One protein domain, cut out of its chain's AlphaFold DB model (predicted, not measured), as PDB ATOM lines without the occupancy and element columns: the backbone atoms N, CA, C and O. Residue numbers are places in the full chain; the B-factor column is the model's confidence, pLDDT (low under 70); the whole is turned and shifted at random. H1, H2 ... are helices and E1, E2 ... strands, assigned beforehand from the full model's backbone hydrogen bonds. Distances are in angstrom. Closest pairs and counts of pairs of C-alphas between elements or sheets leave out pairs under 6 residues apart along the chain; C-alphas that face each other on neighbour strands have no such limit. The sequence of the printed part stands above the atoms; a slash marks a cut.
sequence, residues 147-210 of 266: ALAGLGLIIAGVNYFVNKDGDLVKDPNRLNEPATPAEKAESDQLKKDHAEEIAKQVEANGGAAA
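Overview. This is residues 147 to 210 of the 266 residues of an uncharacterized protein of Corynebacterium sp. zg-915 (UniProt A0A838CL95). A short hairpin of two strands, E1 and E2, stands with an L-shaped pair of helices, H1 and H2; H2 lies next to E1, and H1 makes a corner with H2. Between the hairpin and H1 the chain winds through a long stretch with no named element, residues 163 to 180, and a short pairing of residues 168 to 169 with E2 ties this stretch to the small sheet. The printed part has 64 residues, with two named strands and two named helices in the order E1, E2, H1, H2; the sheet's order is E1 - E2, antiparallel, and the class is mixed, helices and strands. The whole is compact, with a radius of gyration of the C-alphas of 10.8 A, and rounded, spanning 27 by 23 by 17 A.

Arrangement. E1, residues 152 to 155, and E2, residues 158 to 162, are antiparallel neighbours and form a hairpin, with 136 degrees between their N-to-C directions. The C-alphas of Leu 153 and Tyr 160, which face each other, are 5.1 A apart. N 153 and O 160 are within hydrogen-bond range at 2.8 A, as are N 158 and O 155 at 2.9 A. Residues 161 to 162 of E2 also pair with residues 168 to 169, antiparallel. H2, residues 195 to 204, has 5 pairs of C-alphas within 8 A of E1; the closest are those of Leu 153 and Gln 201, 6.8 A apart. E2 and H2 are apart. H1, residues 181 to 193, has 1 such pair with E1, the C-alphas of Ile 155 and Leu 190, 7.7 A apart. H1 and H2 are close but not clearly touching; their closest C-alphas, those of Lys 191 and Ile 198, are 7.3 A apart. Their lines are about perpendicular, at 85 degrees. In H1 and H2 every O i to N i+4 pair is within hydrogen-bond range.

Along the chain. E1 begins at C-alpha 152, (54.695, 96.254, 80.457), and E2, the longer strand at 13.1 A from first to last C-alpha, ends at C-alpha 162, (55.698, 101.441, 76.450). H1 measures 18.3 A from Pro 181 to Asp 193. H2 measures 14.3 A and ends at C-alpha 204, (64.818, 93.373, 85.724).

Size, cuts and confidence. The two C-alphas farthest apart, those of Ala 182 and Ala 209, are 29.4 A apart. The printed part has no cut. The links E1 to E2 and H1 to H2 are tight, and the link E2 to H1, with 18 residues, is long. The mean pLDDT of the printed part is 88.7; residues 206 to 210 are under 70.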
ATOM      1  N   ALA A 147      63.056 102.005  72.509       83.25
ATOM      2  CA  ALA A 147      63.596 100.717  72.060       83.25
ATOM      3  C   ALA A 147      62.937  99.509  72.755       83.25
ATOM      4  O   ALA A 147      63.180  98.365  72.373       83.25
ATOM      5  N   LEU A 148      62.107  99.757  73.768       85.62
ATOM      6  CA  LEU A 148      61.430  98.764  74.600       85.62
ATOM      7  C   LEU A 148      59.915  98.776  74.358       85.62
ATOM      8  O   LEU A 148      59.132  98.486  75.262       85.62
ATOM      9  N   ALA A 149      59.489  99.123  73.142       87.25
ATOM     10  CA  ALA A 149      58.081  99.121  72.771       87.25
ATOM     11  C   ALA A 149      57.427  97.757  73.065       87.25
ATOM     12  O   ALA A 149      57.987  96.699  72.771       87.25
ATOM     13  N   GLY A 150      56.232  97.779  73.651       85.38
ATOM     14  CA  GLY A 150      55.525  96.588  74.116       85.38
ATOM     15  C   GLY A 150      55.847  96.176  75.553       85.38
ATOM     16  O   GLY A 150      55.146  95.320  76.095       85.38
ATOM     17  N   LEU A 151      56.861  96.769  76.191       89.19
ATOM     18  CA  LEU A 151      57.207  96.448  77.574       89.19
ATOM     19  C   LEU A 151      56.099  96.901  78.532       89.19
ATOM     20  O   LEU A 151      55.718  98.071  78.536       89.19
ATOM     21  N   GLY A 152      55.609  95.971  79.353       90.56
ATOM     22  CA  GLY A 152      54.695  96.254  80.457       90.56
ATOM     23  C   GLY A 152      55.454  96.703  81.705       90.56
ATOM     24  O   GLY A 152      56.409  96.044  82.116       90.56
ATOM     25  N   LEU A 153      55.026  97.809  82.306       92.62
ATOM     26  CA  LEU A 153      55.600  98.415  83.503       92.62
ATOM     27  C   LEU A 153      54.495  98.670  84.523       92.62
ATOM     28  O   LEU A 153      53.453  99.228  84.191       92.62
ATOM     29  N   ILE A 154      54.727  98.310  85.779       93.25
ATOM     30  CA  ILE A 154      53.778  98.562  86.864       93.25
ATOM     31  C   ILE A 154      54.257  99.790  87.625       93.25
ATOM     32  O   ILE A 154      55.220  99.707  88.369       93.25
ATOM     33  N   ILE A 155      53.599 100.931  87.463       93.00
ATOM     34  CA  ILE A 155      54.011 102.184  88.105       93.00
ATOM     35  C   ILE A 155      52.923 102.589  89.090       93.00
ATOM     36  O   ILE A 155      51.755 102.684  88.709       93.00
ATOM     37  N   ALA A 156      53.287 102.774  90.362       91.44
ATOM     38  CA  ALA A 156      52.332 103.055  91.440       91.44
ATOM     39  C   ALA A 156      51.143 102.060  91.493       91.44
ATOM     40  O   ALA A 156      50.016 102.424  91.826       91.44
ATOM     41  N   GLY A 157      51.384 100.791  91.137       90.56
ATOM     42  CA  GLY A 157      50.364  99.733  91.109       90.56
ATOM     43  C   GLY A 157      49.468  99.710  89.865       90.56
ATOM     44  O   GLY A 157      48.595  98.848  89.769       90.56
ATOM     45  N   VAL A 158      49.682 100.606  88.900       93.94
ATOM     46  CA  VAL A 158      48.951 100.638  87.625       93.94
ATOM     47  C   VAL A 158      49.829 100.069  86.516       93.94
ATOM     48  O   VAL A 158      51.006 100.403  86.420       93.94
ATOM     49  N   ASN A 159      49.257  99.207  85.674       94.12
ATOM     50  CA  ASN A 159      49.963  98.641  84.529       94.12
ATOM     51  C   ASN A 159      49.955  99.618  83.346       94.12
ATOM     52  O   ASN A 159      48.892 100.043  82.887       94.12
ATOM     53  N   TYR A 160      51.142  99.927  82.850       95.19
ATOM     54  CA  TYR A 160      51.409 100.736  81.672       95.19
ATOM     55  C   TYR A 160      52.174  99.909  80.652       95.19
ATOM     56  O   TYR A 160      52.869  98.958  80.990       95.19
ATOM     57  N   PHE A 161      52.090 100.315  79.399       93.75
ATOM     58  CA  PHE A 161      52.833  99.744  78.300       93.75
ATOM     59  C   PHE A 161      53.629 100.836  77.603       93.75
ATOM     60  O   PHE A 161      53.145 101.952  77.422       93.75
ATOM     61  N   VAL A 162      54.851 100.518  77.202       94.25
ATOM     62  CA  VAL A 162      55.698 101.441  76.450       94.25
ATOM     63  C   VAL A 162      55.304 101.387  74.977       94.25
ATOM     64  O   VAL A 162      55.409 100.332  74.356       94.25
ATOM     65  N   ASN A 163      54.833 102.487  74.395       94.31
ATOM     66  CA  ASN A 163      54.486 102.538  72.974       94.31
ATOM     67  C   ASN A 163      55.738 102.641  72.073       94.31
ATOM     68  O   ASN A 163      56.866 102.773  72.552       94.31
ATOM     69  N   LYS A 164      55.542 102.633  70.750       90.88
ATOM     70  CA  LYS A 164      56.610 102.763  69.739       90.88
ATOM     71  C   LYS A 164      57.461 104.037  69.847       90.88
ATOM     72  O   LYS A 164      58.558 104.079  69.303       90.88
ATOM     73  N   ASP A 165      56.949 105.070  70.513       91.88
ATOM     74  CA  ASP A 165      57.630 106.353  70.710       91.88
ATOM     75  C   ASP A 165      58.301 106.436  72.099       91.88
ATOM     76  O   ASP A 165      58.954 107.427  72.424       91.88
ATOM     77  N   GLY A 166      58.167 105.390  72.925       91.81
ATOM     78  CA  GLY A 166      58.699 105.329  74.285       91.81
ATOM     79  C   GLY A 166      57.821 105.999  75.341       91.81
ATOM     80  O   GLY A 166      58.271 106.190  76.472       91.81
ATOM     81  N   ASP A 167      56.601 106.397  74.996       95.62
ATOM     82  CA  ASP A 167      55.611 106.957  75.912       95.62
ATOM     83  C   ASP A 167      54.806 105.847  76.603       95.62
ATOM     84  O   ASP A 167      54.581 104.771  76.049       95.62
ATOM     85  N   LEU A 168      54.383 106.112  77.836       94.62
ATOM     86  CA  LEU A 168      53.628 105.173  78.658       94.62
ATOM     87  C   LEU A 168      52.130 105.300  78.366       94.62
ATOM     88  O   LEU A 168      51.545 106.367  78.541       94.62
ATOM     89  N   VAL A 169      51.503 104.200  77.954       95.38
ATOM     90  CA  VAL A 169      50.067 104.113  77.658       95.38
ATOM     91  C   VAL A 169      49.412 103.013  78.489       95.38
ATOM     92  O   VAL A 169      50.020 101.983  78.756       95.38
ATOM     93  N   LYS A 170      48.163 103.204  78.915       94.81
ATOM     94  CA  LYS A 170      47.419 102.187  79.691       94.81
ATOM     95  C   LYS A 170      46.807 101.104  78.800       94.81
ATOM     96  O   LYS A 170      46.661  99.960  79.221       94.81
ATOM     97  N   ASP A 171      46.437 101.472  77.574       91.06
ATOM     98  CA  ASP A 171      45.796 100.573  76.618       91.06
ATOM     99  C   ASP A 171      46.846  99.858  75.744       91.06
ATOM    100  O   ASP A 171      47.572 100.527  74.999       91.06
ATOM    101  N   PRO A 172      46.924  98.514  75.773       88.38
ATOM    102  CA  PRO A 172      47.857  97.757  74.941       88.38
ATOM    103  C   PRO A 172      47.573  97.879  73.437       88.38
ATOM    104  O   PRO A 172      48.484  97.700  72.629       88.38
ATOM    105  N   ASN A 173      46.350  98.219  73.021       92.06
ATOM    106  CA  ASN A 173      46.039  98.395  71.597       92.06
ATOM    107  C   ASN A 173      46.762  99.604  70.988       92.06
ATOM    108  O   ASN A 173      46.908  99.698  69.772       92.06
ATOM    109  N   ARG A 174      47.268 100.503  71.836       90.25
ATOM    110  CA  ARG A 174      47.900 101.759  71.429       90.25
ATOM    111  C   ARG A 174      49.421 101.713  71.415       90.25
ATOM    112  O   ARG A 174      50.075 102.724  71.186       90.25
ATOM    113  N   LEU A 175      49.990 100.522  71.569       89.69
ATOM    114  CA  LEU A 175      51.428 100.279  71.477       89.69
ATOM    115  C   LEU A 175      52.049 100.757  70.157       89.69
ATOM    116  O   LEU A 175      53.168 101.262  70.152       89.69
ATOM    117  N   ASN A 176      51.322 100.624  69.047       91.19
ATOM    118  CA  ASN A 176      51.792 101.020  67.716       91.19
ATOM    119  C   ASN A 176      51.265 102.393  67.274       91.19
ATOM    120  O   ASN A 176      51.551 102.842  66.163       91.19
ATOM    121  N   GLU A 177      50.508 103.068  68.134       89.69
ATOM    122  CA  GLU A 177      49.933 104.380  67.871       89.69
ATOM    123  C   GLU A 177      50.714 105.468  68.615       89.69
ATOM    124  O   GLU A 177      51.299 105.213  69.675       89.69
ATOM    125  N   PRO A 178      50.746 106.701  68.084       89.94
ATOM    126  CA  PRO A 178      51.252 107.821  68.858       89.94
ATOM    127  C   PRO A 178      50.394 108.035  70.113       89.94
ATOM    128  O   PRO A 178      49.161 107.942  70.076       89.94
ATOM    129  N   ALA A 179      51.055 108.349  71.228       92.50
ATOM    130  CA  ALA A 179      50.376 108.746  72.455       92.50
ATOM    131  C   ALA A 179      49.568 110.031  72.213       92.50
ATOM    132  O   ALA A 179      49.987 110.915  71.458       92.50
ATOM    133  N   THR A 180      48.402 110.152  72.850       94.12
ATOM    134  CA  THR A 180      47.663 111.417  72.815       94.12
ATOM    135  C   THR A 180      48.427 112.473  73.625       94.12
ATOM    136  O   THR A 180      49.229 112.117  74.492       94.12
ATOM    137  N   PRO A 181      48.177 113.779  73.418       94.81
ATOM    138  CA  PRO A 181      48.854 114.822  74.193       94.81
ATOM    139  C   PRO A 181      48.673 114.679  75.713       94.81
ATOM    140  O   PRO A 181      49.608 114.929  76.468       94.81
ATOM    141  N   ALA A 182      47.492 114.240  76.159       92.56
ATOM    142  CA  ALA A 182      47.206 114.016  77.574       92.56
ATOM    143  C   ALA A 182      48.037 112.860  78.148       92.56
ATOM    144  O   ALA A 182      48.637 112.993  79.211       92.56
ATOM    145  N   GLU A 183      48.128 111.748  77.422       94.44
ATOM    146  CA  GLU A 183      48.917 110.589  77.852       94.44
ATOM    147  C   GLU A 183      50.407 110.855  77.789       94.44
ATOM    148  O   GLU A 183      51.146 110.351  78.622       94.44
ATOM    149  N   LYS A 184      50.860 111.669  76.834       95.12
ATOM    150  CA  LYS A 184      52.254 112.092  76.789       95.12
ATOM    151  C   LYS A 184      52.619 112.903  78.029       95.12
ATOM    152  O   LYS A 184      53.635 112.621  78.652       95.12
ATOM    153  N   ALA A 185      51.769 113.851  78.422       95.44
ATOM    154  CA  ALA A 185      51.972 114.617  79.647       95.44
ATOM    155  C   ALA A 185      51.952 113.720  80.898       95.44
ATOM    156  O   ALA A 185      52.809 113.871  81.768       95.44
ATOM    157  N   GLU A 186      51.027 112.755  80.968       94.81
ATOM    158  CA  GLU A 186      50.976 111.768  82.058       94.81
ATOM    159  C   GLU A 186      52.233 110.883  82.076       94.81
ATOM    160  O   GLU A 186      52.858 110.713  83.118       94.81
ATOM    161  N   SER A 187      52.659 110.380  80.918       95.12
ATOM    162  CA  SER A 187      53.882 109.599  80.725       95.12
ATOM    163  C   SER A 187      55.123 110.373  81.167       95.12
ATOM    164  O   SER A 187      55.945 109.844  81.913       95.12
ATOM    165  N   ASP A 188      55.262 111.635  80.762       95.00
ATOM    166  CA  ASP A 188      56.397 112.479  81.141       95.00
ATOM    167  C   ASP A 188      56.420 112.766  82.644       95.00
ATOM    168  O   ASP A 188      57.497 112.857  83.239       95.00
ATOM    169  N   GLN A 189      55.248 112.889  83.267       95.25
ATOM    170  CA  GLN A 189      55.133 113.040  84.711       95.25
ATOM    171  C   GLN A 189      55.506 111.737  85.432       95.25
ATOM    172  O   GLN A 189      56.347 111.758  86.326       95.25
ATOM    173  N   LEU A 190      54.992 110.590  84.980       94.31
ATOM    174  CA  LEU A 190      55.329 109.271  85.527       94.31
ATOM    175  C   LEU A 190      56.829 108.972  85.424       94.31
ATOM    176  O   LEU A 190      57.423 108.465  86.373       94.31
ATOM    177  N   LYS A 191      57.466 109.326  84.302       93.38
ATOM    178  CA  LYS A 191      58.916 109.168  84.109       93.38
ATOM    179  C   LYS A 191      59.739 110.008  85.084       93.38
ATOM    180  O   LYS A 191      60.846 109.604  85.419       93.38
ATOM    181  N   LYS A 192      59.227 111.160  85.524       93.19
ATOM    182  CA  LYS A 192      59.888 112.020  86.519       93.19
ATOM    183  C   LYS A 192      59.640 111.524  87.938       93.19
ATOM    184  O   LYS A 192      60.588 111.411  88.705       93.19
ATOM    185  N   ASP A 193      58.390 111.208  88.256       95.38
ATOM    186  CA  ASP A 193      57.965 110.876  89.619       95.38
ATOM    187  C   ASP A 193      58.362 109.450  90.025       95.38
ATOM    188  O   ASP A 193      58.577 109.176  91.203       95.38
ATOM    189  N   HIS A 194      58.489 108.545  89.049       94.81
ATOM    190  CA  HIS A 194      58.785 107.124  89.260       94.81
ATOM    191  C   HIS A 194      60.014 106.652  88.474       94.81
ATOM    192  O   HIS A 194      60.117 105.483  88.094       94.81
ATOM    193  N   ALA A 195      60.961 107.560  88.236       91.44
ATOM    194  CA  ALA A 195      62.174 107.313  87.465       91.44
ATOM    195  C   ALA A 195      62.925 106.048  87.920       91.44
ATOM    196  O   ALA A 195      63.252 105.189  87.097       91.44
ATOM    197  N   GLU A 196      63.164 105.896  89.229       92.69
ATOM    198  CA  GLU A 196      63.918 104.747  89.742       92.69
ATOM    199  C   GLU A 196      63.131 103.433  89.670       92.69
ATOM    200  O   GLU A 196      63.723 102.370  89.481       92.69
ATOM    201  N   GLU A 197      61.807 103.476  89.834       93.12
ATOM    202  CA  GLU A 197      60.957 102.286  89.725       93.12
ATOM    203  C   GLU A 197      60.931 101.765  88.287       93.12
ATOM    204  O   GLU A 197      61.136 100.569  88.057       93.12
ATOM    205  N   ILE A 198      60.775 102.672  87.322       91.75
ATOM    206  CA  ILE A 198      60.845 102.352  85.896       91.75
ATOM    207  C   ILE A 198      62.220 101.773  85.557       91.75
ATOM    208  O   ILE A 198      62.295 100.723  84.919       91.75
ATOM    209  N   ALA A 199      63.302 102.406  86.023       90.88
ATOM    210  CA  ALA A 199      64.657 101.934  85.759       90.88
ATOM    211  C   ALA A 199      64.882 100.505  86.269       90.88
ATOM    212  O   ALA A 199      65.308  99.636  85.508       90.88
ATOM    213  N   LYS A 200      64.492 100.226  87.518       90.88
ATOM    214  CA  LYS A 200      64.598  98.887  88.116       90.88
ATOM    215  C   LYS A 200      63.796  97.837  87.355       90.88
ATOM    216  O   LYS A 200      64.273  96.718  87.183       90.88
ATOM    217  N   GLN A 201      62.583  98.164  86.915       91.44
ATOM    218  CA  GLN A 201      61.749  97.216  86.173       91.44
ATOM    219  C   GLN A 201      62.281  96.952  84.770       91.44
ATOM    220  O   GLN A 201      62.263  95.809  84.317       91.44
ATOM    221  N   VAL A 202      62.785  97.978  84.092       89.44
ATOM    222  CA  VAL A 202      63.443  97.804  82.798       89.44
ATOM    223  C   VAL A 202      64.680  96.926  82.959       89.44
ATOM    224  O   VAL A 202      64.815  95.952  82.227       89.44
ATOM    225  N   GLU A 203      65.541  97.202  83.941       86.44
ATOM    226  CA  GLU A 203      66.715  96.377  84.257       86.44
ATOM    227  C   GLU A 203      66.343  94.924  84.570       86.44
ATOM    228  O   GLU A 203      66.943  94.000  84.016       86.44
ATOM    229  N   ALA A 204      65.312  94.707  85.389       84.62
ATOM    230  CA  ALA A 204      64.818  93.373  85.724       84.62
ATOM    231  C   ALA A 204      64.278  92.609  84.502       84.62
ATOM    232  O   ALA A 204      64.406  91.388  84.441       84.62
ATOM    233  N   ASN A 205      63.722  93.320  83.518       81.62
ATOM    234  CA  ASN A 205      63.215  92.756  82.267       81.62
ATOM    235  C   ASN A 205      64.286  92.629  81.162       81.62
ATOM    236  O   ASN A 205      63.944  92.375  80.009       81.62
ATOM    237  N   GLY A 206      65.576  92.767  81.495       68.94
ATOM    238  CA  GLY A 206      66.694  92.617  80.549       68.94
ATOM    239  C   GLY A 206      67.400  93.925  80.176       68.94
ATOM    240  O   GLY A 206      68.384  93.894  79.441       68.94
ATOM    241  N   GLY A 207      66.953  95.048  80.737       59.41
ATOM    242  CA  GLY A 207      67.609  96.350  80.693       59.41
ATOM    243  C   GLY A 207      67.601  97.052  79.338       59.41
ATOM    244  O   GLY A 207      67.432  96.458  78.278       59.41
ATOM    245  N   ALA A 208      67.902  98.350  79.381       53.44
ATOM    246  CA  ALA A 208      68.219  99.218  78.243       53.44
ATOM    247  C   ALA A 208      69.499  98.812  77.467       53.44
ATOM    248  O   ALA A 208      70.075  99.616  76.733       53.44
ATOM    249  N   ALA A 209      69.967  97.567  77.604       41.81
ATOM    250  CA  ALA A 209      71.161  97.026  76.954       41.81
ATOM    251  C   ALA A 209      70.951  96.718  75.453       41.81
ATOM    252  O   ALA A 209      71.658  95.894  74.880       41.81
ATOM    253  N   ALA A 210      69.995  97.390  74.810       36.00
ATOM    254  CA  ALA A 210      69.717  97.285  73.383       36.00
ATOM    255  C   ALA A 210      69.584  98.654  72.694       36.00
ATOM    256  O   ALA A 210      69.012  98.734  71.609       36.00
TER     257      ALA A 210